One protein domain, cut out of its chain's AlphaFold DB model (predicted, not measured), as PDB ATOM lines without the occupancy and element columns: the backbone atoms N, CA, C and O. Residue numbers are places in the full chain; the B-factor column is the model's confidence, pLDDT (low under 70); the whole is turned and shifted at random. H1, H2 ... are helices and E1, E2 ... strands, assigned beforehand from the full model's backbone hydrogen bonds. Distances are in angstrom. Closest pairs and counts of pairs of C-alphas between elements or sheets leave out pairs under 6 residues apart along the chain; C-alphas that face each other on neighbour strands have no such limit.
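This is residues 385 to 540 of the 673 residues of the protein "Transmembrane protein" of Polysphondylium pallidum (strain ATCC 26659 / Pp 5 / PN500) (UniProt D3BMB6). With little regular structure, the chain winds in three stacked turns whose strands form three small parallel sheets, E1 E4 E7, E2 E5 E8 and E3 E6 E9; H1 and long loops lie off these sheets. The printed part has 156 residues, under half in named elements, mostly strand, ordered E1 E2 H1 E3 E4 E5 E6 E7 E8 E9. It is compact, with a radius of gyration of the C-alphas of 16.1 A and spans of 42 by 38 by 24 A.

Find C-alpha 433 at (26.305, -32.799, 22.039), where E3, residues 433 to 437, begins; E6 is 455 to 459, and E9 is 497 to 501, with C-alpha 501 at (16.118, -32.017, 15.448). E2, 392 to 397, spans 14.7 A; E5 is 448 to 452, E8 490 to 492. E1 is 387 to 389, E4 443 to 445, E7 485 to 487, H1 408 to 414.

Look at N 435 and O 456, 2.9 A, between E3 and E6, within hydrogen-bond range. E1 runs on into E2 at 92 degrees. H1, every O i to N i+4 pair within hydrogen-bond range, is not on any sheet.

The printed part has no cut; links H1 to E3 and E6 to E7 are long. No printed residue is under 70 in pLDDT.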
ATOM      1  N   ARG A 385      10.943 -24.617  30.829       97.62
ATOM      2  CA  ARG A 385      11.036 -23.182  31.156       97.62
ATOM      3  C   ARG A 385      12.421 -22.739  31.638       97.62
ATOM      4  O   ARG A 385      12.560 -21.650  32.185       97.62
ATOM      5  N   ASN A 386      13.457 -23.545  31.418       98.88
ATOM      6  CA  ASN A 386      14.823 -23.150  31.722       98.88
ATOM      7  C   ASN A 386      15.270 -22.079  30.718       98.88
ATOM      8  O   ASN A 386      14.968 -22.165  29.523       98.88
ATOM      9  N   TYR A 387      15.974 -21.063  31.213       98.81
ATOM     10  CA  TYR A 387      16.420 -19.905  30.446       98.81
ATOM     11  C   TYR A 387      17.931 -19.966  30.234       98.81
ATOM     12  O   TYR A 387      18.702 -19.642  31.137       98.81
ATOM     13  N   LEU A 388      18.346 -20.388  29.040       98.88
ATOM     14  CA  LEU A 388      19.736 -20.484  28.608       98.88
ATOM     15  C   LEU A 388      20.033 -19.371  27.597       98.88
ATOM     16  O   LEU A 388      19.589 -19.434  26.447       98.88
ATOM     17  N   ASP A 389      20.798 -18.363  28.016       98.75
ATOM     18  CA  ASP A 389      21.150 -17.218  27.172       98.75
ATOM     19  C   ASP A 389      22.651 -16.929  27.158       98.75
ATOM     20  O   ASP A 389      23.288 -16.825  28.207       98.75
ATOM     21  N   SER A 390      23.210 -16.732  25.964       98.06
ATOM     22  CA  SER A 390      24.595 -16.285  25.779       98.06
ATOM     23  C   SER A 390      25.624 -17.232  26.405       98.06
ATOM     24  O   SER A 390      26.688 -16.799  26.841       98.06
ATOM     25  N   ASN A 391      25.303 -18.525  26.496       98.88
ATOM     26  CA  ASN A 391      26.239 -19.539  26.962       98.88
ATOM     27  C   ASN A 391      27.078 -20.060  25.797       98.88
ATOM     28  O   ASN A 391      26.558 -20.305  24.708       98.88
ATOM     29  N   VAL A 392      28.361 -20.280  26.048       98.88
ATOM     30  CA  VAL A 392      29.306 -20.843  25.087       98.88
ATOM     31  C   VAL A 392      29.719 -22.228  25.573       98.88
ATOM     32  O   VAL A 392      29.971 -22.418  26.766       98.88
ATOM     33  N   GLY A 393      29.775 -23.198  24.667       98.75
ATOM     34  CA  GLY A 393      30.442 -24.475  24.883       98.75
ATOM     35  C   GLY A 393      31.395 -24.757  23.732       98.75
ATOM     36  O   GLY A 393      30.969 -24.790  22.576       98.75
ATOM     37  N   LEU A 394      32.674 -24.919  24.067       98.69
ATOM     38  CA  LEU A 394      33.752 -25.190  23.126       98.69
ATOM     39  C   LEU A 394      34.455 -26.510  23.436       98.69
ATOM     40  O   LEU A 394      34.616 -26.870  24.604       98.69
ATOM     41  N   LEU A 395      34.950 -27.178  22.392       98.50
ATOM     42  CA  LEU A 395      35.755 -28.400  22.501       98.50
ATOM     43  C   LEU A 395      35.035 -29.493  23.322       98.50
ATOM     44  O   LEU A 395      35.521 -29.977  24.345       98.50
ATOM     45  N   THR A 396      33.840 -29.875  22.868       98.62
ATOM     46  CA  THR A 396      33.066 -30.987  23.436       98.62
ATOM     47  C   THR A 396      33.652 -32.322  22.975       98.62
ATOM     48  O   THR A 396      33.680 -32.610  21.781       98.62
ATOM     49  N   ARG A 397      34.100 -33.164  23.908       97.69
ATOM     50  CA  ARG A 397      34.725 -34.471  23.638       97.69
ATOM     51  C   ARG A 397      33.783 -35.615  23.991       97.69
ATOM     52  O   ARG A 397      32.887 -35.449  24.817       97.69
ATOM     53  N   THR A 398      33.994 -36.782  23.393       96.00
ATOM     54  CA  THR A 398      33.224 -37.992  23.718       96.00
ATOM     55  C   THR A 398      33.420 -38.388  25.183       96.00
ATOM     56  O   THR A 398      34.479 -38.171  25.771       96.00
ATOM     57  N   GLY A 399      32.349 -38.887  25.792       94.50
ATOM     58  CA  GLY A 399      32.256 -39.337  27.173       94.50
ATOM     59  C   GLY A 399      32.182 -40.853  27.303       94.50
ATOM     60  O   GLY A 399      32.459 -41.590  26.362       94.50
ATOM     61  N   TYR A 400      31.853 -41.305  28.513       93.31
ATOM     62  CA  TYR A 400      31.815 -42.723  28.883       93.31
ATOM     63  C   TYR A 400      30.497 -43.148  29.550       93.31
ATOM     64  O   TYR A 400      30.120 -44.321  29.473       93.31
ATOM     65  N   LEU A 401      29.791 -42.224  30.217       92.38
ATOM     66  CA  LEU A 401      28.674 -42.547  31.108       92.38
ATOM     67  C   LEU A 401      27.492 -43.131  30.336       92.38
ATOM     68  O   LEU A 401      27.056 -44.248  30.620       92.38
ATOM     69  N   LEU A 402      26.978 -42.378  29.368       93.00
ATOM     70  CA  LEU A 402      25.769 -42.724  28.631       93.00
ATOM     71  C   LEU A 402      26.127 -43.197  27.226       93.00
ATOM     72  O   LEU A 402      27.024 -42.631  26.618       93.00
ATOM     73  N   PRO A 403      25.404 -44.161  26.637       93.38
ATOM     74  CA  PRO A 403      25.614 -44.515  25.233       93.38
ATOM     75  C   PRO A 403      25.663 -43.291  24.310       93.38
ATOM     76  O   PRO A 403      26.551 -43.186  23.471       93.38
ATOM     77  N   SER A 404      24.771 -42.320  24.535       92.69
ATOM     78  CA  SER A 404      24.704 -41.081  23.764       92.69
ATOM     79  C   SER A 404      25.975 -40.234  23.834       92.69
ATOM     80  O   SER A 404      26.274 -39.536  22.871       92.69
ATOM     81  N   ASP A 405      26.748 -40.283  24.924       92.56
ATOM     82  CA  ASP A 405      27.979 -39.501  25.035       92.56
ATOM     83  C   ASP A 405      29.220 -40.221  24.490       92.56
ATOM     84  O   ASP A 405      30.212 -39.541  24.227       92.56
ATOM     85  N   ARG A 406      29.158 -41.533  24.229       93.56
ATOM     86  CA  ARG A 406      30.276 -42.356  23.735       93.56
ATOM     87  C   ARG A 406      30.499 -42.213  22.232       93.56
ATOM     88  O   ARG A 406      29.556 -42.020  21.462       93.56
ATOM     89  N   ASP A 407      31.741 -42.409  21.801       92.56
ATOM     90  CA  ASP A 407      32.040 -42.690  20.395       92.56
ATOM     91  C   ASP A 407      31.756 -44.157  20.021       92.56
ATOM     92  O   ASP A 407      31.355 -44.979  20.847       92.56
ATOM     93  N   CYS A 408      31.927 -44.463  18.735       91.50
ATOM     94  CA  CYS A 408      31.691 -45.784  18.153       91.50
ATOM     95  C   CYS A 408      32.615 -46.853  18.759       91.50
ATOM     96  O   CYS A 408      32.132 -47.908  19.169       91.50
ATOM     97  N   ASP A 409      33.912 -46.564  18.890       91.88
ATOM     98  CA  ASP A 409      34.895 -47.524  19.403       91.88
ATOM     99  C   ASP A 409      34.588 -47.916  20.851       91.88
ATOM    100  O   ASP A 409      34.550 -49.100  21.193       91.88
ATOM    101  N   LEU A 410      34.293 -46.929  21.699       90.62
ATOM    102  CA  LEU A 410      33.927 -47.167  23.087       90.62
ATOM    103  C   LEU A 410      32.579 -47.887  23.213       90.62
ATOM    104  O   LEU A 410      32.430 -48.767  24.063       90.62
ATOM    105  N   CYS A 411      31.607 -47.542  22.363       90.25
ATOM    106  CA  CYS A 411      30.297 -48.192  22.319       90.25
ATOM    107  C   CYS A 411      30.426 -49.700  22.057       90.25
ATOM    108  O   CYS A 411      29.916 -50.515  22.829       90.25
ATOM    109  N   LEU A 412      31.181 -50.065  21.016       90.50
ATOM    110  CA  LEU A 412      31.427 -51.455  20.627       90.50
ATOM    111  C   LEU A 412      32.288 -52.210  21.648       90.50
ATOM    112  O   LEU A 412      32.169 -53.429  21.773       90.50
ATOM    113  N   TYR A 413      33.148 -51.500  22.380       89.25
ATOM    114  CA  TYR A 413      34.016 -52.087  23.393       89.25
ATOM    115  C   TYR A 413      33.275 -52.427  24.698       89.25
ATOM    116  O   TYR A 413      33.413 -53.540  25.208       89.25
ATOM    117  N   LEU A 414      32.503 -51.489  25.267       87.19
ATOM    118  CA  LEU A 414      31.891 -51.662  26.596       87.19
ATOM    119  C   LEU A 414      30.679 -52.588  26.597       87.19
ATOM    120  O   LEU A 414      30.424 -53.282  27.581       87.19
ATOM    121  N   THR A 415      29.881 -52.551  25.538       81.88
ATOM    122  CA  THR A 415      28.631 -53.305  25.453       81.88
ATOM    123  C   THR A 415      28.592 -53.972  24.090       81.88
ATOM    124  O   THR A 415      27.874 -53.526  23.216       81.88
ATOM    125  N   PRO A 416      29.385 -55.031  23.863       83.62
ATOM    126  CA  PRO A 416      29.478 -55.642  22.541       83.62
ATOM    127  C   PRO A 416      28.200 -56.390  22.136       83.62
ATOM    128  O   PRO A 416      28.124 -56.849  20.998       83.62
ATOM    129  N   LYS A 417      27.231 -56.575  23.048       90.62
ATOM    130  CA  LYS A 417      25.960 -57.257  22.783       90.62
ATOM    131  C   LYS A 417      24.769 -56.599  23.487       90.62
ATOM    132  O   LYS A 417      24.896 -56.188  24.640       90.62
ATOM    133  N   ASP A 418      23.620 -56.603  22.814       90.38
ATOM    134  CA  ASP A 418      22.306 -56.197  23.327       90.38
ATOM    135  C   ASP A 418      21.667 -57.277  24.236       90.38
ATOM    136  O   ASP A 418      22.233 -58.355  24.456       90.38
ATOM    137  N   PHE A 419      20.458 -57.018  24.755       92.31
ATOM    138  CA  PHE A 419      19.714 -57.969  25.601       92.31
ATOM    139  C   PHE A 419      19.479 -59.338  24.934       92.31
ATOM    140  O   PHE A 419      19.456 -60.366  25.610       92.31
ATOM    141  N   ASN A 420      19.300 -59.362  23.612       93.38
ATOM    142  CA  ASN A 420      19.042 -60.570  22.830       93.38
ATOM    143  C   ASN A 420      20.340 -61.282  22.397       93.38
ATOM    144  O   ASN A 420      20.283 -62.339  21.766       93.38
ATOM    145  N   GLY A 421      21.509 -60.739  22.745       92.44
ATOM    146  CA  GLY A 421      22.816 -61.274  22.383       92.44
ATOM    147  C   GLY A 421      23.307 -60.867  20.989       92.44
ATOM    148  O   GLY A 421      24.324 -61.415  20.543       92.44
ATOM    149  N   ASN A 422      22.628 -59.935  20.312       91.38
ATOM    150  CA  ASN A 422      23.061 -59.388  19.026       91.38
ATOM    151  C   ASN A 422      24.163 -58.344  19.229       91.38
ATOM    152  O   ASN A 422      24.148 -57.667  20.253       91.38
ATOM    153  N   PRO A 423      25.093 -58.171  18.276       88.94
ATOM    154  CA  PRO A 423      26.106 -57.128  18.370       88.94
ATOM    155  C   PRO A 423      25.498 -55.724  18.460       88.94
ATOM    156  O   PRO A 423      24.633 -55.381  17.654       88.94
ATOM    157  N   THR A 424      25.991 -54.915  19.396       87.56
ATOM    158  CA  THR A 424      25.643 -53.489  19.482       87.56
ATOM    159  C   THR A 424      26.157 -52.740  18.260       87.56
ATOM    160  O   THR A 424      27.186 -53.081  17.671       87.56
ATOM    161  N   SER A 425      25.423 -51.708  17.866       87.25
ATOM    162  CA  SER A 425      25.727 -50.869  16.712       87.25
ATOM    163  C   SER A 425      26.220 -49.488  17.133       87.25
ATOM    164  O   SER A 425      25.791 -48.936  18.143       87.25
ATOM    165  N   CYS A 426      27.061 -48.854  16.314       88.25
ATOM    166  CA  CYS A 426      27.497 -47.481  16.599       88.25
ATOM    167  C   CYS A 426      26.357 -46.458  16.563       88.25
ATOM    168  O   CYS A 426      26.469 -45.408  17.188       88.25
ATOM    169  N   SER A 427      25.251 -46.773  15.883       85.38
ATOM    170  CA  SER A 427      24.037 -45.952  15.873       85.38
ATOM    171  C   SER A 427      23.310 -45.887  17.216       85.38
ATOM    172  O   SER A 427      22.465 -45.016  17.368       85.38
ATOM    173  N   GLU A 428      23.615 -46.773  18.170       88.12
ATOM    174  CA  GLU A 428      23.111 -46.694  19.553       88.12
ATOM    175  C   GLU A 428      23.856 -45.644  20.395       88.12
ATOM    176  O   GLU A 428      23.389 -45.265  21.472       88.12
ATOM    177  N   CYS A 429      25.001 -45.166  19.906       91.25
ATOM    178  CA  CYS A 429      25.870 -44.194  20.558       91.25
ATOM    179  C   CYS A 429      26.119 -42.999  19.622       91.25
ATOM    180  O   CYS A 429      25.242 -42.636  18.837       91.25
ATOM    181  N   LYS A 430      27.309 -42.382  19.697       91.69
ATOM    182  CA  LYS A 430      27.774 -41.325  18.792       91.69
ATOM    183  C   LYS A 430      26.772 -40.174  18.723       91.69
ATOM    184  O   LYS A 430      26.327 -39.795  17.648       91.69
ATOM    185  N   ALA A 431      26.403 -39.643  19.885       94.62
ATOM    186  CA  ALA A 431      25.445 -38.551  19.984       94.62
ATOM    187  C   ALA A 431      25.915 -37.392  20.871       94.62
ATOM    188  O   ALA A 431      25.116 -36.551  21.285       94.62
ATOM    189  N   THR A 432      27.220 -37.326  21.159       96.31
ATOM    190  CA  THR A 432      27.803 -36.303  22.023       96.31
ATOM    191  C   THR A 432      27.423 -34.913  21.518       96.31
ATOM    192  O   THR A 432      27.628 -34.581  20.349       96.31
ATOM    193  N   ALA A 433      26.864 -34.093  22.404       98.00
ATOM    194  CA  ALA A 433      26.305 -32.799  22.039       98.00
ATOM    195  C   ALA A 433      26.717 -31.714  23.024       98.00
ATOM    196  O   ALA A 433      26.657 -31.934  24.232       98.00
ATOM    197  N   THR A 434      27.068 -30.524  22.541       98.81
ATOM    198  CA  THR A 434      27.303 -29.385  23.438       98.81
ATOM    199  C   THR A 434      26.013 -29.019  24.180       98.81
ATOM    200  O   THR A 434      26.022 -28.895  25.403       98.81
ATOM    201  N   PHE A 435      24.884 -28.932  23.474       98.88
ATOM    202  CA  PHE A 435      23.556 -28.744  24.063       98.88
ATOM    203  C   PHE A 435      22.698 -29.979  23.795       98.88
ATOM    204  O   PHE A 435      22.351 -30.253  22.649       98.88
ATOM    205  N   TRP A 436      22.355 -30.714  24.850       98.44
ATOM    206  CA  TRP A 436      21.538 -31.924  24.790       98.44
ATOM    207  C   TRP A 436      20.162 -31.657  25.394       98.44
ATOM    208  O   TRP A 436      20.033 -31.563  26.615       98.44
ATOM    209  N   VAL A 437      19.148 -31.497  24.545       98.44
ATOM    210  CA  VAL A 437      17.829 -30.970  24.909       98.44
ATOM    211  C   VAL A 437      16.757 -32.044  24.725       98.44
ATOM    212  O   VAL A 437      16.260 -32.265  23.624       98.44
ATOM    213  N   THR A 438      16.386 -32.703  25.822       97.19
ATOM    214  CA  THR A 438      15.386 -33.791  25.875       97.19
ATOM    215  C   THR A 438      13.941 -33.304  25.984       97.19
ATOM    216  O   THR A 438      13.011 -34.089  25.809       97.19
ATOM    217  N   ASN A 439      13.726 -32.014  26.267       97.69
ATOM    218  CA  ASN A 439      12.408 -31.386  26.256       97.69
ATOM    219  C   ASN A 439      12.457 -30.045  25.506       97.69
ATOM    220  O   ASN A 439      13.246 -29.164  25.870       97.69
ATOM    221  N   PRO A 440      11.615 -29.843  24.477       97.19
ATOM    222  CA  PRO A 440      11.717 -28.661  23.633       97.19
ATOM    223  C   PRO A 440      11.187 -27.376  24.290       97.19
ATOM    224  O   PRO A 440      11.520 -26.284  23.824       97.19
ATOM    225  N   ASN A 441      10.407 -27.457  25.375       97.94
ATOM    226  CA  ASN A 441       9.813 -26.300  26.053       97.94
ATOM    227  C   ASN A 441      10.814 -25.577  26.975       97.94
ATOM    228  O   ASN A 441      10.631 -25.491  28.190       97.94
ATOM    229  N   ASN A 442      11.892 -25.055  26.393       98.69
ATOM    230  CA  ASN A 442      12.927 -24.270  27.063       98.69
ATOM    231  C   ASN A 442      13.283 -23.025  26.228       98.69
ATOM    232  O   ASN A 442      12.928 -22.923  25.051       98.69
ATOM    233  N   VAL A 443      13.962 -22.052  26.834       98.81
ATOM    234  CA  VAL A 443      14.416 -20.828  26.159       98.81
ATOM    235  C   VAL A 443      15.914 -20.931  25.904       98.81
ATOM    236  O   VAL A 443      16.702 -20.830  26.835       98.81
ATOM    237  N   LEU A 444      16.307 -21.114  24.645       98.81
ATOM    238  CA  LEU A 444      17.695 -21.109  24.187       98.81
ATOM    239  C   LEU A 444      17.913 -19.905  23.264       98.81
ATOM    240  O   LEU A 444      17.393 -19.862  22.141       98.81
ATOM    241  N   ARG A 445      18.682 -18.916  23.728       98.69
ATOM    242  CA  ARG A 445      18.987 -17.693  22.974       98.69
ATOM    243  C   ARG A 445      20.475 -17.372  22.952       98.69
ATOM    244  O   ARG A 445      21.138 -17.490  23.969       98.69
ATOM    245  N   ASN A 446      20.991 -16.894  21.822       98.75
ATOM    246  CA  ASN A 446      22.369 -16.387  21.714       98.75
ATOM    247  C   ASN A 446      23.465 -17.377  22.167       98.75
ATOM    248  O   ASN A 446      24.577 -16.952  22.467       98.75
ATOM    249  N   ASN A 447      23.167 -18.675  22.266       98.94
ATOM    250  CA  ASN A 447      24.136 -19.665  22.720       98.94
ATOM    251  C   ASN A 447      25.039 -20.098  21.564       98.94
ATOM    252  O   ASN A 447      24.620 -20.079  20.403       98.94
ATOM    253  N   ILE A 448      26.254 -20.531  21.885       98.94
ATOM    254  CA  ILE A 448      27.261 -20.954  20.912       98.94
ATOM    255  C   ILE A 448      27.721 -22.375  21.230       98.94
ATOM    256  O   ILE A 448      28.192 -22.644  22.335       98.94
ATOM    257  N   ALA A 449      27.601 -23.266  20.249       98.81
ATOM    258  CA  ALA A 449      28.175 -24.607  20.256       98.81
ATOM    259  C   ALA A 449      29.320 -24.671  19.233       98.81
ATOM    260  O   ALA A 449      29.085 -24.894  18.041       98.81
ATOM    261  N   GLY A 450      30.541 -24.404  19.695       97.88
ATOM    262  CA  GLY A 450      31.730 -24.295  18.853       97.88
ATOM    263  C   GLY A 450      32.661 -25.486  19.041       97.88
ATOM    264  O   GLY A 450      33.453 -25.536  19.973       97.88
ATOM    265  N   GLY A 451      32.603 -26.454  18.138       96.50
ATOM    266  CA  GLY A 451      33.515 -27.585  18.153       96.50
ATOM    267  C   GLY A 451      33.099 -28.707  19.099       96.50
ATOM    268  O   GLY A 451      33.601 -28.825  20.215       96.50
ATOM    269  N   SER A 452      32.235 -29.589  18.606       97.94
ATOM    270  CA  SER A 452      31.882 -30.858  19.237       97.94
ATOM    271  C   SER A 452      32.415 -32.050  18.456       97.94
ATOM    272  O   SER A 452      32.420 -32.049  17.226       97.94
ATOM    273  N   ALA A 453      32.777 -33.109  19.180       96.56
ATOM    274  CA  ALA A 453      33.124 -34.415  18.629       96.56
ATOM    275  C   ALA A 453      31.980 -35.044  17.816       96.56
ATOM    276  O   ALA A 453      32.221 -35.991  17.068       96.56
ATOM    277  N   PHE A 454      30.749 -34.529  17.936       96.31
ATOM    278  CA  PHE A 454      29.663 -34.921  17.050       96.31
ATOM    279  C   PHE A 454      28.689 -33.772  16.735       96.31
ATOM    280  O   PHE A 454      28.768 -33.204  15.645       96.31
ATOM    281  N   VAL A 455      27.804 -33.390  17.665       97.81
ATOM    282  CA  VAL A 455      26.734 -32.402  17.414       97.81
ATOM    283  C   VAL A 455      26.886 -31.134  18.255       97.81
ATOM    284  O   VAL A 455      27.306 -31.191  19.408       97.81
ATOM    285  N   GLY A 456      26.508 -29.980  17.700       98.69
ATOM    286  CA  GLY A 456      26.397 -28.732  18.460       98.69
ATOM    287  C   GLY A 456      25.152 -28.714  19.360       98.69
ATOM    288  O   GLY A 456      25.250 -28.846  20.582       98.69
ATOM    289  N   PHE A 457      23.971 -28.589  18.750       98.88
ATOM    290  CA  PHE A 457      22.668 -28.657  19.428       98.88
ATOM    291  C   PHE A 457      21.916 -29.922  19.034       98.88
ATOM    292  O   PHE A 457      21.660 -30.142  17.854       98.88
ATOM    293  N   TRP A 458      21.491 -30.712  20.012       98.19
ATOM    294  CA  TRP A 458      20.633 -31.867  19.786       98.19
ATOM    295  C   TRP A 458      19.310 -31.694  20.521       98.19
ATOM    296  O   TRP A 458      19.257 -31.783  21.746       98.19
ATOM    297  N   TYR A 459      18.239 -31.479  19.764       97.75
ATOM    298  CA  TYR A 459      16.869 -31.642  20.236       97.75
ATOM    299  C   TYR A 459      16.416 -33.067  19.931       97.75
ATOM    300  O   TYR A 459      16.311 -33.448  18.765       97.75
ATOM    301  N   LEU A 460      16.196 -33.846  20.985       95.88
ATOM    302  CA  LEU A 460      15.695 -35.213  20.912       95.88
ATOM    303  C   LEU A 460      14.377 -35.325  21.671       95.88
ATOM    304  O   LEU A 460      14.082 -34.534  22.568       95.88
ATOM    305  N   PHE A 461      13.586 -36.326  21.304       95.50
ATOM    306  CA  PHE A 461      12.167 -36.350  21.627       95.50
ATOM    307  C   PHE A 461      11.745 -37.690  22.230       95.50
ATOM    308  O   PHE A 461      11.072 -38.478  21.558       95.50
ATOM    309  N   PRO A 462      12.109 -37.964  23.496       95.44
ATOM    310  CA  PRO A 462      11.561 -39.109  24.204       95.44
ATOM    311  C   PRO A 462      10.026 -39.059  24.260       95.44
ATOM    312  O   PRO A 462       9.432 -37.975  24.304       95.44
ATOM    313  N   PRO A 463       9.350 -40.223  24.250       92.69
ATOM    314  CA  PRO A 463       7.886 -40.280  24.252       92.69
ATOM    315  C   PRO A 463       7.278 -39.799  25.580       92.69
ATOM    316  O   PRO A 463       6.161 -39.285  25.605       92.69
ATOM    317  N   HIS A 464       8.023 -39.947  26.674       94.56
ATOM    318  CA  HIS A 464       7.703 -39.505  28.028       94.56
ATOM    319  C   HIS A 464       9.015 -39.317  28.805       94.56
ATOM    320  O   HIS A 464      10.044 -39.834  28.356       94.56
ATOM    321  N   PRO A 465       9.008 -38.640  29.969       96.06
ATOM    322  CA  PRO A 465      10.206 -38.527  30.777       96.06
ATOM    323  C   PRO A 465      10.802 -39.884  31.170       96.06
ATOM    324  O   PRO A 465      10.071 -40.869  31.324       96.06
ATOM    325  N   SER A 466      12.120 -39.925  31.336       94.19
ATOM    326  CA  SER A 466      12.869 -41.083  31.825       94.19
ATOM    327  C   SER A 466      13.126 -41.008  33.335       94.19
ATOM    328  O   SER A 466      12.646 -40.103  34.022       94.19
ATOM    329  N   GLY A 467      13.855 -42.002  33.850       93.56
ATOM    330  CA  GLY A 467      14.469 -41.962  35.172       93.56
ATOM    331  C   GLY A 467      13.520 -41.642  36.327       93.56
ATOM    332  O   GLY A 467      12.386 -42.122  36.402       93.56
ATOM    333  N   LEU A 468      14.019 -40.826  37.256       95.06
ATOM    334  CA  LEU A 468      13.286 -40.396  38.450       95.06
ATOM    335  C   LEU A 468      12.136 -39.442  38.109       95.06
ATOM    336  O   LEU A 468      11.196 -39.304  38.894       95.06
ATOM    337  N   SER A 469      12.188 -38.797  36.943       96.69
ATOM    338  CA  SER A 469      11.147 -37.877  36.495       96.69
ATOM    339  C   SER A 469       9.880 -38.577  36.008       96.69
ATOM    340  O   SER A 469       8.798 -38.010  36.148       96.69
ATOM    341  N   GLN A 470       9.979 -39.792  35.458       94.56
ATOM    342  CA  GLN A 470       8.840 -40.515  34.878       94.56
ATOM    343  C   GLN A 470       7.615 -40.610  35.815       94.56
ATOM    344  O   GLN A 470       6.526 -40.217  35.392       94.56
ATOM    345  N   PRO A 471       7.730 -41.088  37.074       95.62
ATOM    346  CA  PRO A 471       6.575 -41.169  37.971       95.62
ATOM    347  C   PRO A 471       6.078 -39.802  38.467       95.62
ATOM    348  O   PRO A 471       4.925 -39.696  38.880       95.62
ATOM    349  N   LEU A 472       6.923 -38.766  38.451       95.62
ATOM    350  CA  LEU A 472       6.588 -37.428  38.953       95.62
ATOM    351  C   LEU A 472       5.884 -36.567  37.902       95.62
ATOM    352  O   LEU A 472       5.046 -35.734  38.242       95.62
ATOM    353  N   TYR A 473       6.206 -36.787  36.628       95.19
ATOM    354  CA  TYR A 473       5.707 -35.991  35.513       95.19
ATOM    355  C   TYR A 473       5.132 -36.863  34.381       95.19
ATOM    356  O   TYR A 473       5.554 -36.740  33.228       95.19
ATOM    357  N   PRO A 474       4.136 -37.730  34.662       91.81
ATOM    358  CA  PRO A 474       3.613 -38.691  33.685       91.81
ATOM    359  C   PRO A 474       2.843 -38.038  32.525       91.81
ATOM    360  O   PRO A 474       2.578 -38.683  31.517       91.81
ATOM    361  N   TYR A 475       2.482 -36.760  32.666       93.50
ATOM    362  CA  TYR A 475       1.737 -35.979  31.677       93.50
ATOM    363  C   TYR A 475       2.632 -34.980  30.932       93.50
ATOM    364  O   TYR A 475       2.196 -33.891  30.573       93.50
ATOM    365  N   ILE A 476       3.906 -35.316  30.738       95.69
ATOM    366  CA  ILE A 476       4.794 -34.604  29.819       95.69
ATOM    367  C   ILE A 476       5.074 -35.543  28.648       95.69
ATOM    368  O   ILE A 476       5.407 -36.707  28.850       95.69
ATOM    369  N   SER A 477       4.967 -35.035  27.421       95.56
ATOM    370  CA  SER A 477       5.387 -35.772  26.230       95.56
ATOM    371  C   SER A 477       6.239 -34.880  25.331       95.56
ATOM    372  O   SER A 477       5.695 -34.080  24.560       95.56
ATOM    373  N   PRO A 478       7.579 -34.974  25.422       96.25
ATOM    374  CA  PRO A 478       8.483 -34.123  24.649       96.25
ATOM    375  C   PRO A 478       8.239 -34.176  23.137       96.25
ATOM    376  O   PRO A 478       8.277 -33.139  22.480       96.25
ATOM    377  N   SER A 479       7.889 -35.350  22.601       94.81
ATOM    378  CA  SER A 479       7.580 -35.540  21.173       94.81
ATOM    379  C   SER A 479       6.400 -34.720  20.630       94.81
ATOM    380  O   SER A 479       6.406 -34.382  19.447       94.81
ATOM    381  N   TYR A 480       5.444 -34.336  21.482       96.44
ATOM    382  CA  TYR A 480       4.275 -33.526  21.110       96.44
ATOM    383  C   TYR A 480       4.306 -32.116  21.719       96.44
ATOM    384  O   TYR A 480       3.452 -31.284  21.416       96.44
ATOM    385  N   THR A 481       5.293 -31.827  22.568       96.94
ATOM    386  CA  THR A 481       5.426 -30.540  23.254       96.94
ATOM    387  C   THR A 481       5.941 -29.471  22.296       96.94
ATOM    388  O   THR A 481       6.932 -29.667  21.596       96.94
ATOM    389  N   THR A 482       5.299 -28.306  22.262       95.12
ATOM    390  CA  THR A 482       5.767 -27.182  21.442       95.12
ATOM    391  C   THR A 482       7.127 -26.689  21.915       95.12
ATOM    392  O   THR A 482       7.375 -26.591  23.119       95.12
ATOM    393  N   ILE A 483       7.994 -26.332  20.969       96.56
ATOM    394  CA  ILE A 483       9.256 -25.684  21.300       96.56
ATOM    395  C   ILE A 483       8.991 -24.380  22.045       96.56
ATOM    396  O   ILE A 483       8.041 -23.658  21.741       96.56
ATOM    397  N   GLY A 484       9.828 -24.102  23.041       97.25
ATOM    398  CA  GLY A 484       9.861 -22.811  23.705       97.25
ATOM    399  C   GLY A 484      10.452 -21.758  22.769       97.25
ATOM    400  O   GLY A 484       9.965 -21.512  21.669       97.25
ATOM    401  N   THR A 485      11.528 -21.102  23.188       98.38
ATOM    402  CA  THR A 485      12.211 -20.120  22.335       98.38
ATOM    403  C   THR A 485      13.521 -20.694  21.826       98.38
ATOM    404  O   THR A 485      14.378 -21.046  22.629       98.38
ATOM    405  N   PHE A 486      13.717 -20.682  20.508       98.69
ATOM    406  CA  PHE A 486      15.024 -20.862  19.883       98.69
ATOM    407  C   PHE A 486      15.344 -19.631  19.031       98.69
ATOM    408  O   PHE A 486      14.681 -19.383  18.021       98.69
ATOM    409  N   TYR A 487      16.324 -18.830  19.453       98.81
ATOM    410  CA  TYR A 487      16.627 -17.557  18.796       98.81
ATOM    411  C   TYR A 487      18.121 -17.236  18.777       98.81
ATOM    412  O   TYR A 487      18.736 -17.087  19.831       98.81
ATOM    413  N   ASN A 488      18.682 -17.007  17.589       98.75
ATOM    414  CA  ASN A 488      20.046 -16.487  17.420       98.75
ATOM    415  C   ASN A 488      21.143 -17.380  18.036       98.75
ATOM    416  O   ASN A 488      22.159 -16.878  18.507       98.75
ATOM    417  N   ASN A 489      20.930 -18.697  18.083       98.88
ATOM    418  CA  ASN A 489      21.972 -19.640  18.495       98.88
ATOM    419  C   ASN A 489      22.914 -19.935  17.315       98.88
ATOM    420  O   ASN A 489      22.494 -19.896  16.156       98.88
ATOM    421  N   LYS A 490      24.173 -20.256  17.615       98.81
ATOM    422  CA  LYS A 490      25.243 -20.494  16.641       98.81
ATOM    423  C   LYS A 490      25.873 -21.870  16.861       98.81
ATOM    424  O   LYS A 490      26.235 -22.184  17.989       98.81
ATOM    425  N   ALA A 491      26.066 -22.657  15.805       98.81
ATOM    426  CA  ALA A 491      26.801 -23.922  15.870       98.81
ATOM    427  C   ALA A 491      27.875 -24.010  14.782       98.81
ATOM    428  O   ALA A 491      27.577 -23.842  13.601       98.81
ATOM    429  N   HIS A 492      29.117 -24.299  15.152       98.81
ATOM    430  CA  HIS A 492      30.193 -24.420  14.172       98.81
ATOM    431  C   HIS A 492      31.268 -25.407  14.575       98.81
ATOM    432  O   HIS A 492      31.320 -25.844  15.723       98.81
ATOM    433  N   SER A 493      32.131 -25.740  13.615       98.38
ATOM    434  CA  SER A 493      33.302 -26.594  13.829       98.38
ATOM    435  C   SER A 493      32.960 -27.980  14.377       98.38
ATOM    436  O   SER A 493      33.838 -28.661  14.890       98.38
ATOM    437  N   ASN A 494      31.699 -28.424  14.303       98.31
ATOM    438  CA  ASN A 494      31.300 -29.730  14.814       98.31
ATOM    439  C   ASN A 494      31.730 -30.828  13.836       98.31
ATOM    440  O   ASN A 494      31.610 -30.676  12.615       98.31
ATOM    441  N   ALA A 495      32.204 -31.948  14.378       95.62
ATOM    442  CA  ALA A 495      32.715 -33.068  13.597       95.62
ATOM    443  C   ALA A 495      31.630 -33.791  12.779       95.62
ATOM    444  O   ALA A 495      31.973 -34.592  11.909       95.62
ATOM    445  N   ASP A 496      30.348 -33.502  13.028       95.56
ATOM    446  CA  ASP A 496      29.227 -33.973  12.219       95.56
ATOM    447  C   ASP A 496      28.220 -32.848  11.928       95.56
ATOM    448  O   ASP A 496      28.272 -32.240  10.854       95.56
ATOM    449  N   THR A 497      27.330 -32.530  12.873       97.62
ATOM    450  CA  THR A 497      26.153 -31.690  12.604       97.62
ATOM    451  C   THR A 497      26.054 -30.479  13.539       97.62
ATOM    452  O   THR A 497      26.233 -30.586  14.750       97.62
ATOM    453  N   GLY A 498      25.718 -29.305  12.998       98.62
ATOM    454  CA  GLY A 498      25.501 -28.086  13.784       98.62
ATOM    455  C   GLY A 498      24.276 -28.183  14.701       98.62
ATOM    456  O   GLY A 498      24.394 -28.026  15.917       98.62
ATOM    457  N   MET A 499      23.101 -28.474  14.134       98.69
ATOM    458  CA  MET A 499      21.876 -28.746  14.896       98.69
ATOM    459  C   MET A 499      21.146 -29.988  14.381       98.69
ATOM    460  O   MET A 499      20.884 -30.097  13.185       98.69
ATOM    461  N   ASN A 500      20.781 -30.884  15.295       98.00
ATOM    462  CA  ASN A 500      19.956 -32.060  15.044       98.00
ATOM    463  C   ASN A 500      18.594 -31.903  15.736       98.00
ATOM    464  O   ASN A 500      18.537 -31.689  16.947       98.00
ATOM    465  N   VAL A 501      17.510 -32.008  14.971       97.62
ATOM    466  CA  VAL A 501      16.118 -32.017  15.448       97.62
ATOM    467  C   VAL A 501      15.492 -33.332  14.998       97.62
ATOM    468  O   VAL A 501      14.808 -33.381  13.978       97.62
ATOM    469  N   ASP A 502      15.819 -34.414  15.698       94.50
ATOM    470  CA  ASP A 502      15.395 -35.778  15.373       94.50
ATOM    471  C   ASP A 502      15.738 -36.725  16.533       94.50
ATOM    472  O   ASP A 502      16.517 -36.390  17.433       94.50
ATOM    473  N   GLN A 503      15.230 -37.953  16.434       94.44
ATOM    474  CA  GLN A 503      15.592 -39.097  17.266       94.44
ATOM    475  C   GLN A 503      15.127 -38.976  18.721       94.44
ATOM    476  O   GLN A 503      14.482 -38.020  19.155       94.44
ATOM    477  N   SER A 504      15.406 -40.033  19.469       94.94
ATOM    478  CA  SER A 504      15.156 -40.167  20.897       94.94
ATOM    479  C   SER A 504      16.292 -40.977  21.513       94.94
ATOM    480  O   SER A 504      17.211 -41.425  20.833       94.94
ATOM    481  N   HIS A 505      16.193 -41.207  22.809       94.19
ATOM    482  CA  HIS A 505      16.917 -42.243  23.525       94.19
ATOM    483  C   HIS A 505      15.959 -43.303  24.096       94.19
ATOM    484  O   HIS A 505      14.750 -43.076  24.207       94.19
ATOM    485  N   GLN A 506      16.474 -44.486  24.420       92.81
ATOM    486  CA  GLN A 506      15.703 -45.552  25.044       92.81
ATOM    487  C   GLN A 506      15.411 -45.215  26.510       92.81
ATOM    488  O   GLN A 506      16.302 -45.226  27.355       92.81
ATOM    489  N   VAL A 507      14.135 -44.980  26.811       93.00
ATOM    490  CA  VAL A 507      13.650 -44.591  28.149       93.00
ATOM    491  C   VAL A 507      13.123 -45.764  28.983       93.00
ATOM    492  O   VAL A 507      12.678 -45.569  30.112       93.00
ATOM    493  N   VAL A 508      13.191 -46.992  28.459       91.69
ATOM    494  CA  VAL A 508      12.791 -48.232  29.148       91.69
ATOM    495  C   VAL A 508      13.987 -49.155  29.350       91.69
ATOM    496  O   VAL A 508      14.911 -49.175  28.537       91.69
ATOM    497  N   GLN A 509      13.981 -49.938  30.427       92.44
ATOM    498  CA  GLN A 509      15.071 -50.881  30.693       92.44
ATOM    499  C   GLN A 509      15.181 -51.951  29.586       92.44
ATOM    500  O   GLN A 509      14.148 -52.335  29.020       92.44
ATOM    501  N   PRO A 510      16.400 -52.441  29.276       92.25
ATOM    502  CA  PRO A 510      16.608 -53.448  28.240       92.25
ATOM    503  C   PRO A 510      15.755 -54.703  28.466       92.25
ATOM    504  O   PRO A 510      15.659 -55.221  29.579       92.25
ATOM    505  N   SER A 511      15.121 -55.190  27.403       94.44
ATOM    506  CA  SER A 511      14.237 -56.362  27.410       94.44
ATOM    507  C   SER A 511      14.193 -57.016  26.030       94.44
ATOM    508  O   SER A 511      14.638 -56.423  25.054       94.44
ATOM    509  N   ALA A 512      13.578 -58.197  25.903       93.56
ATOM    510  CA  ALA A 512      13.463 -58.868  24.603       93.56
ATOM    511  C   ALA A 512      12.771 -58.002  23.527       93.56
ATOM    512  O   ALA A 512      13.104 -58.105  22.348       93.56
ATOM    513  N   ALA A 513      11.833 -57.137  23.940       93.12
ATOM    514  CA  ALA A 513      11.111 -56.214  23.062       93.12
ATOM    515  C   ALA A 513      11.848 -54.884  22.817       93.12
ATOM    516  O   ALA A 513      11.625 -54.251  21.791       93.12
ATOM    517  N   ASN A 514      12.714 -54.462  23.745       91.69
ATOM    518  CA  ASN A 514      13.527 -53.245  23.645       91.69
ATOM    519  C   ASN A 514      14.975 -53.600  24.011       91.69
ATOM    520  O   ASN A 514      15.373 -53.389  25.160       91.69
ATOM    521  N   PRO A 515      15.727 -54.243  23.103       92.12
ATOM    522  CA  PRO A 515      16.959 -54.924  23.486       92.12
ATOM    523  C   PRO A 515      18.161 -54.005  23.688       92.12
ATOM    524  O   PRO A 515      19.095 -54.406  24.388       92.12
ATOM    525  N   ASN A 516      18.140 -52.797  23.119       91.56
ATOM    526  CA  ASN A 516      19.260 -51.860  23.190       91.56
ATOM    527  C   ASN A 516      19.488 -51.372  24.631       91.56
ATOM    528  O   ASN A 516      18.644 -51.528  25.521       91.56
ATOM    529  N   GLN A 517      20.654 -50.771  24.875       90.88
ATOM    530  CA  GLN A 517      21.013 -50.254  26.196       90.88
ATOM    531  C   GLN A 517      20.053 -49.129  26.640       90.88
ATOM    532  O   GLN A 517      19.604 -48.316  25.833       90.88
ATOM    533  N   TYR A 518      19.780 -49.021  27.943       91.00
ATOM    534  CA  TYR A 518      19.114 -47.842  28.507       91.00
ATOM    535  C   TYR A 518      19.866 -46.554  28.122       91.00
ATOM    536  O   TYR A 518      21.095 -46.516  28.201       91.00
ATOM    537  N   MET A 519      19.136 -45.512  27.710       91.62
ATOM    538  CA  MET A 519      19.669 -44.239  27.193       91.62
ATOM    539  C   MET A 519      20.500 -44.352  25.901       91.62
ATOM    540  O   MET A 519      21.180 -43.396  25.527       91.62
ATOM    541  N   SER A 520      20.438 -45.489  25.197       93.31
ATOM    542  CA  SER A 520      20.936 -45.594  23.820       93.31
ATOM    543  C   SER A 520      20.093 -44.788  22.856       93.31
ATOM    544  O   SER A 520      18.892 -44.608  23.061       93.31
ATOM    545  N   MET A 521      20.729 -44.305  21.797       94.25
ATOM    546  CA  MET A 521      20.045 -43.635  20.707       94.25
ATOM    547  C   MET A 521      19.004 -44.563  20.086       94.25
ATOM    548  O   MET A 521      19.259 -45.724  19.774       94.25
ATOM    549  N   THR A 522      17.809 -44.020  19.900       92.12
ATOM    550  CA  THR A 522      16.691 -44.687  19.246       92.12
ATOM    551  C   THR A 522      15.958 -43.702  18.346       92.12
ATOM    552  O   THR A 522      16.320 -42.532  18.199       92.12
ATOM    553  N   TYR A 523      14.913 -44.186  17.708       87.94
ATOM    554  CA  TYR A 523      14.131 -43.426  16.764       87.94
ATOM    555  C   TYR A 523      12.913 -42.787  17.437       87.94
ATOM    556  O   TYR A 523      12.154 -43.454  18.135       87.94
ATOM    557  N   ALA A 524      12.687 -41.506  17.162       87.88
ATOM    558  CA  ALA A 524      11.417 -40.826  17.385       87.88
ATOM    559  C   ALA A 524      11.276 -39.688  16.375       87.88
ATOM    560  O   ALA A 524      12.233 -39.346  15.682       87.88
ATOM    561  N   ARG A 525      10.073 -39.119  16.280       88.50
ATOM    562  CA  ARG A 525       9.765 -38.011  15.374       88.50
ATOM    563  C   ARG A 525       9.077 -36.902  16.148       88.50
ATOM    564  O   ARG A 525       8.189 -37.175  16.954       88.50
ATOM    565  N   TYR A 526       9.485 -35.666  15.888       94.19
ATOM    566  CA  TYR A 526       8.918 -34.500  16.550       94.19
ATOM    567  C   TYR A 526       7.621 -34.064  15.873       94.19
ATOM    568  O   TYR A 526       7.630 -33.724  14.691       94.19
ATOM    569  N   LYS A 527       6.503 -34.081  16.599       94.44
ATOM    570  CA  LYS A 527       5.162 -33.809  16.064       94.44
ATOM    571  C   LYS A 527       4.411 -32.857  16.995       94.44
ATOM    572  O   LYS A 527       3.449 -33.268  17.629       94.44
ATOM    573  N   PRO A 528       4.840 -31.595  17.133       95.44
ATOM    574  CA  PRO A 528       4.235 -30.660  18.079       95.44
ATOM    575  C   PRO A 528       2.713 -30.523  17.898       95.44
ATOM    576  O   PRO A 528       2.191 -30.478  16.777       95.44
ATOM    577  N   ARG A 529       1.996 -30.461  19.025       96.50
ATOM    578  CA  ARG A 529       0.532 -30.389  19.110       96.50
ATOM    579  C   ARG A 529       0.079 -29.246  20.007       96.50
ATOM    580  O   ARG A 529       0.772 -28.880  20.953       96.50
ATOM    581  N   VAL A 530      -1.109 -28.705  19.734       96.94
ATOM    582  CA  VAL A 530      -1.741 -27.682  20.586       96.94
ATOM    583  C   VAL A 530      -2.032 -28.252  21.973       96.94
ATOM    584  O   VAL A 530      -1.799 -27.575  22.973       96.94
ATOM    585  N   ASN A 531      -2.500 -29.501  22.041       96.38
ATOM    586  CA  ASN A 531      -2.552 -30.265  23.278       96.38
ATOM    587  C   ASN A 531      -1.509 -31.397  23.218       96.38
ATOM    588  O   ASN A 531      -1.744 -32.394  22.541       96.38
ATOM    589  N   PRO A 532      -0.380 -31.303  23.942       95.00
ATOM    590  CA  PRO A 532       0.685 -32.306  23.879       95.00
ATOM    591  C   PRO A 532       0.297 -33.676  24.465       95.00
ATOM    592  O   PRO A 532       1.056 -34.631  24.326       95.00
ATOM    593  N   LEU A 533      -0.861 -33.788  25.128       93.94
ATOM    594  CA  LEU A 533      -1.392 -35.052  25.658       93.94
ATOM    595  C   LEU A 533      -2.394 -35.729  24.725       93.94
ATOM    596  O   LEU A 533      -2.840 -36.837  25.013       93.94
ATOM    597  N   ASP A 534      -2.746 -35.073  23.623       94.50
ATOM    598  CA  ASP A 534      -3.667 -35.576  22.615       94.50
ATOM    599  C   ASP A 534      -2.983 -35.526  21.244       94.50
ATOM    600  O   ASP A 534      -2.816 -34.461  20.643       94.50
ATOM    601  N   GLN A 535      -2.568 -36.700  20.766       90.69
ATOM    602  CA  GLN A 535      -1.834 -36.859  19.505       90.69
ATOM    603  C   GLN A 535      -2.675 -36.461  18.284       90.69
ATOM    604  O   GLN A 535      -2.104 -36.072  17.261       90.69
ATOM    605  N   ASP A 536      -4.005 -36.506  18.423       91.06
ATOM    606  CA  ASP A 536      -4.982 -36.142  17.396       91.06
ATOM    607  C   ASP A 536      -5.392 -34.665  17.475       91.06
ATOM    608  O   ASP A 536      -6.144 -34.171  16.628       91.06
ATOM    609  N   SER A 537      -4.903 -33.930  18.479       95.75
ATOM    610  CA  SER A 537      -5.160 -32.498  18.564       95.75
ATOM    611  C   SER A 537      -4.494 -31.741  17.414       95.75
ATOM    612  O   SER A 537      -3.644 -32.255  16.686       95.75
ATOM    613  N   ALA A 538      -4.902 -30.486  17.221       96.25
ATOM    614  CA  ALA A 538      -4.387 -29.671  16.131       96.25
ATOM    615  C   ALA A 538      -2.850 -29.586  16.157       96.25
ATOM    616  O   ALA A 538      -2.234 -29.446  17.219       96.25
ATOM    617  N   ILE A 539      -2.243 -29.628  14.970       95.69
ATOM    618  CA  ILE A 539      -0.809 -29.404  14.775       95.69
ATOM    619  C   ILE A 539      -0.436 -28.033  15.348       95.69
ATOM    620  O   ILE A 539      -1.106 -27.035  15.075       95.69
ATOM    621  N   ALA A 540       0.646 -27.980  16.124       96.88
ATOM    622  CA  ALA A 540       1.237 -26.728  16.572       96.88
ATOM    623  C   ALA A 540       2.570 -26.496  15.845       96.88
ATOM    624  O   ALA A 540       3.387 -27.408  15.801       96.88
TER     625      ALA A 540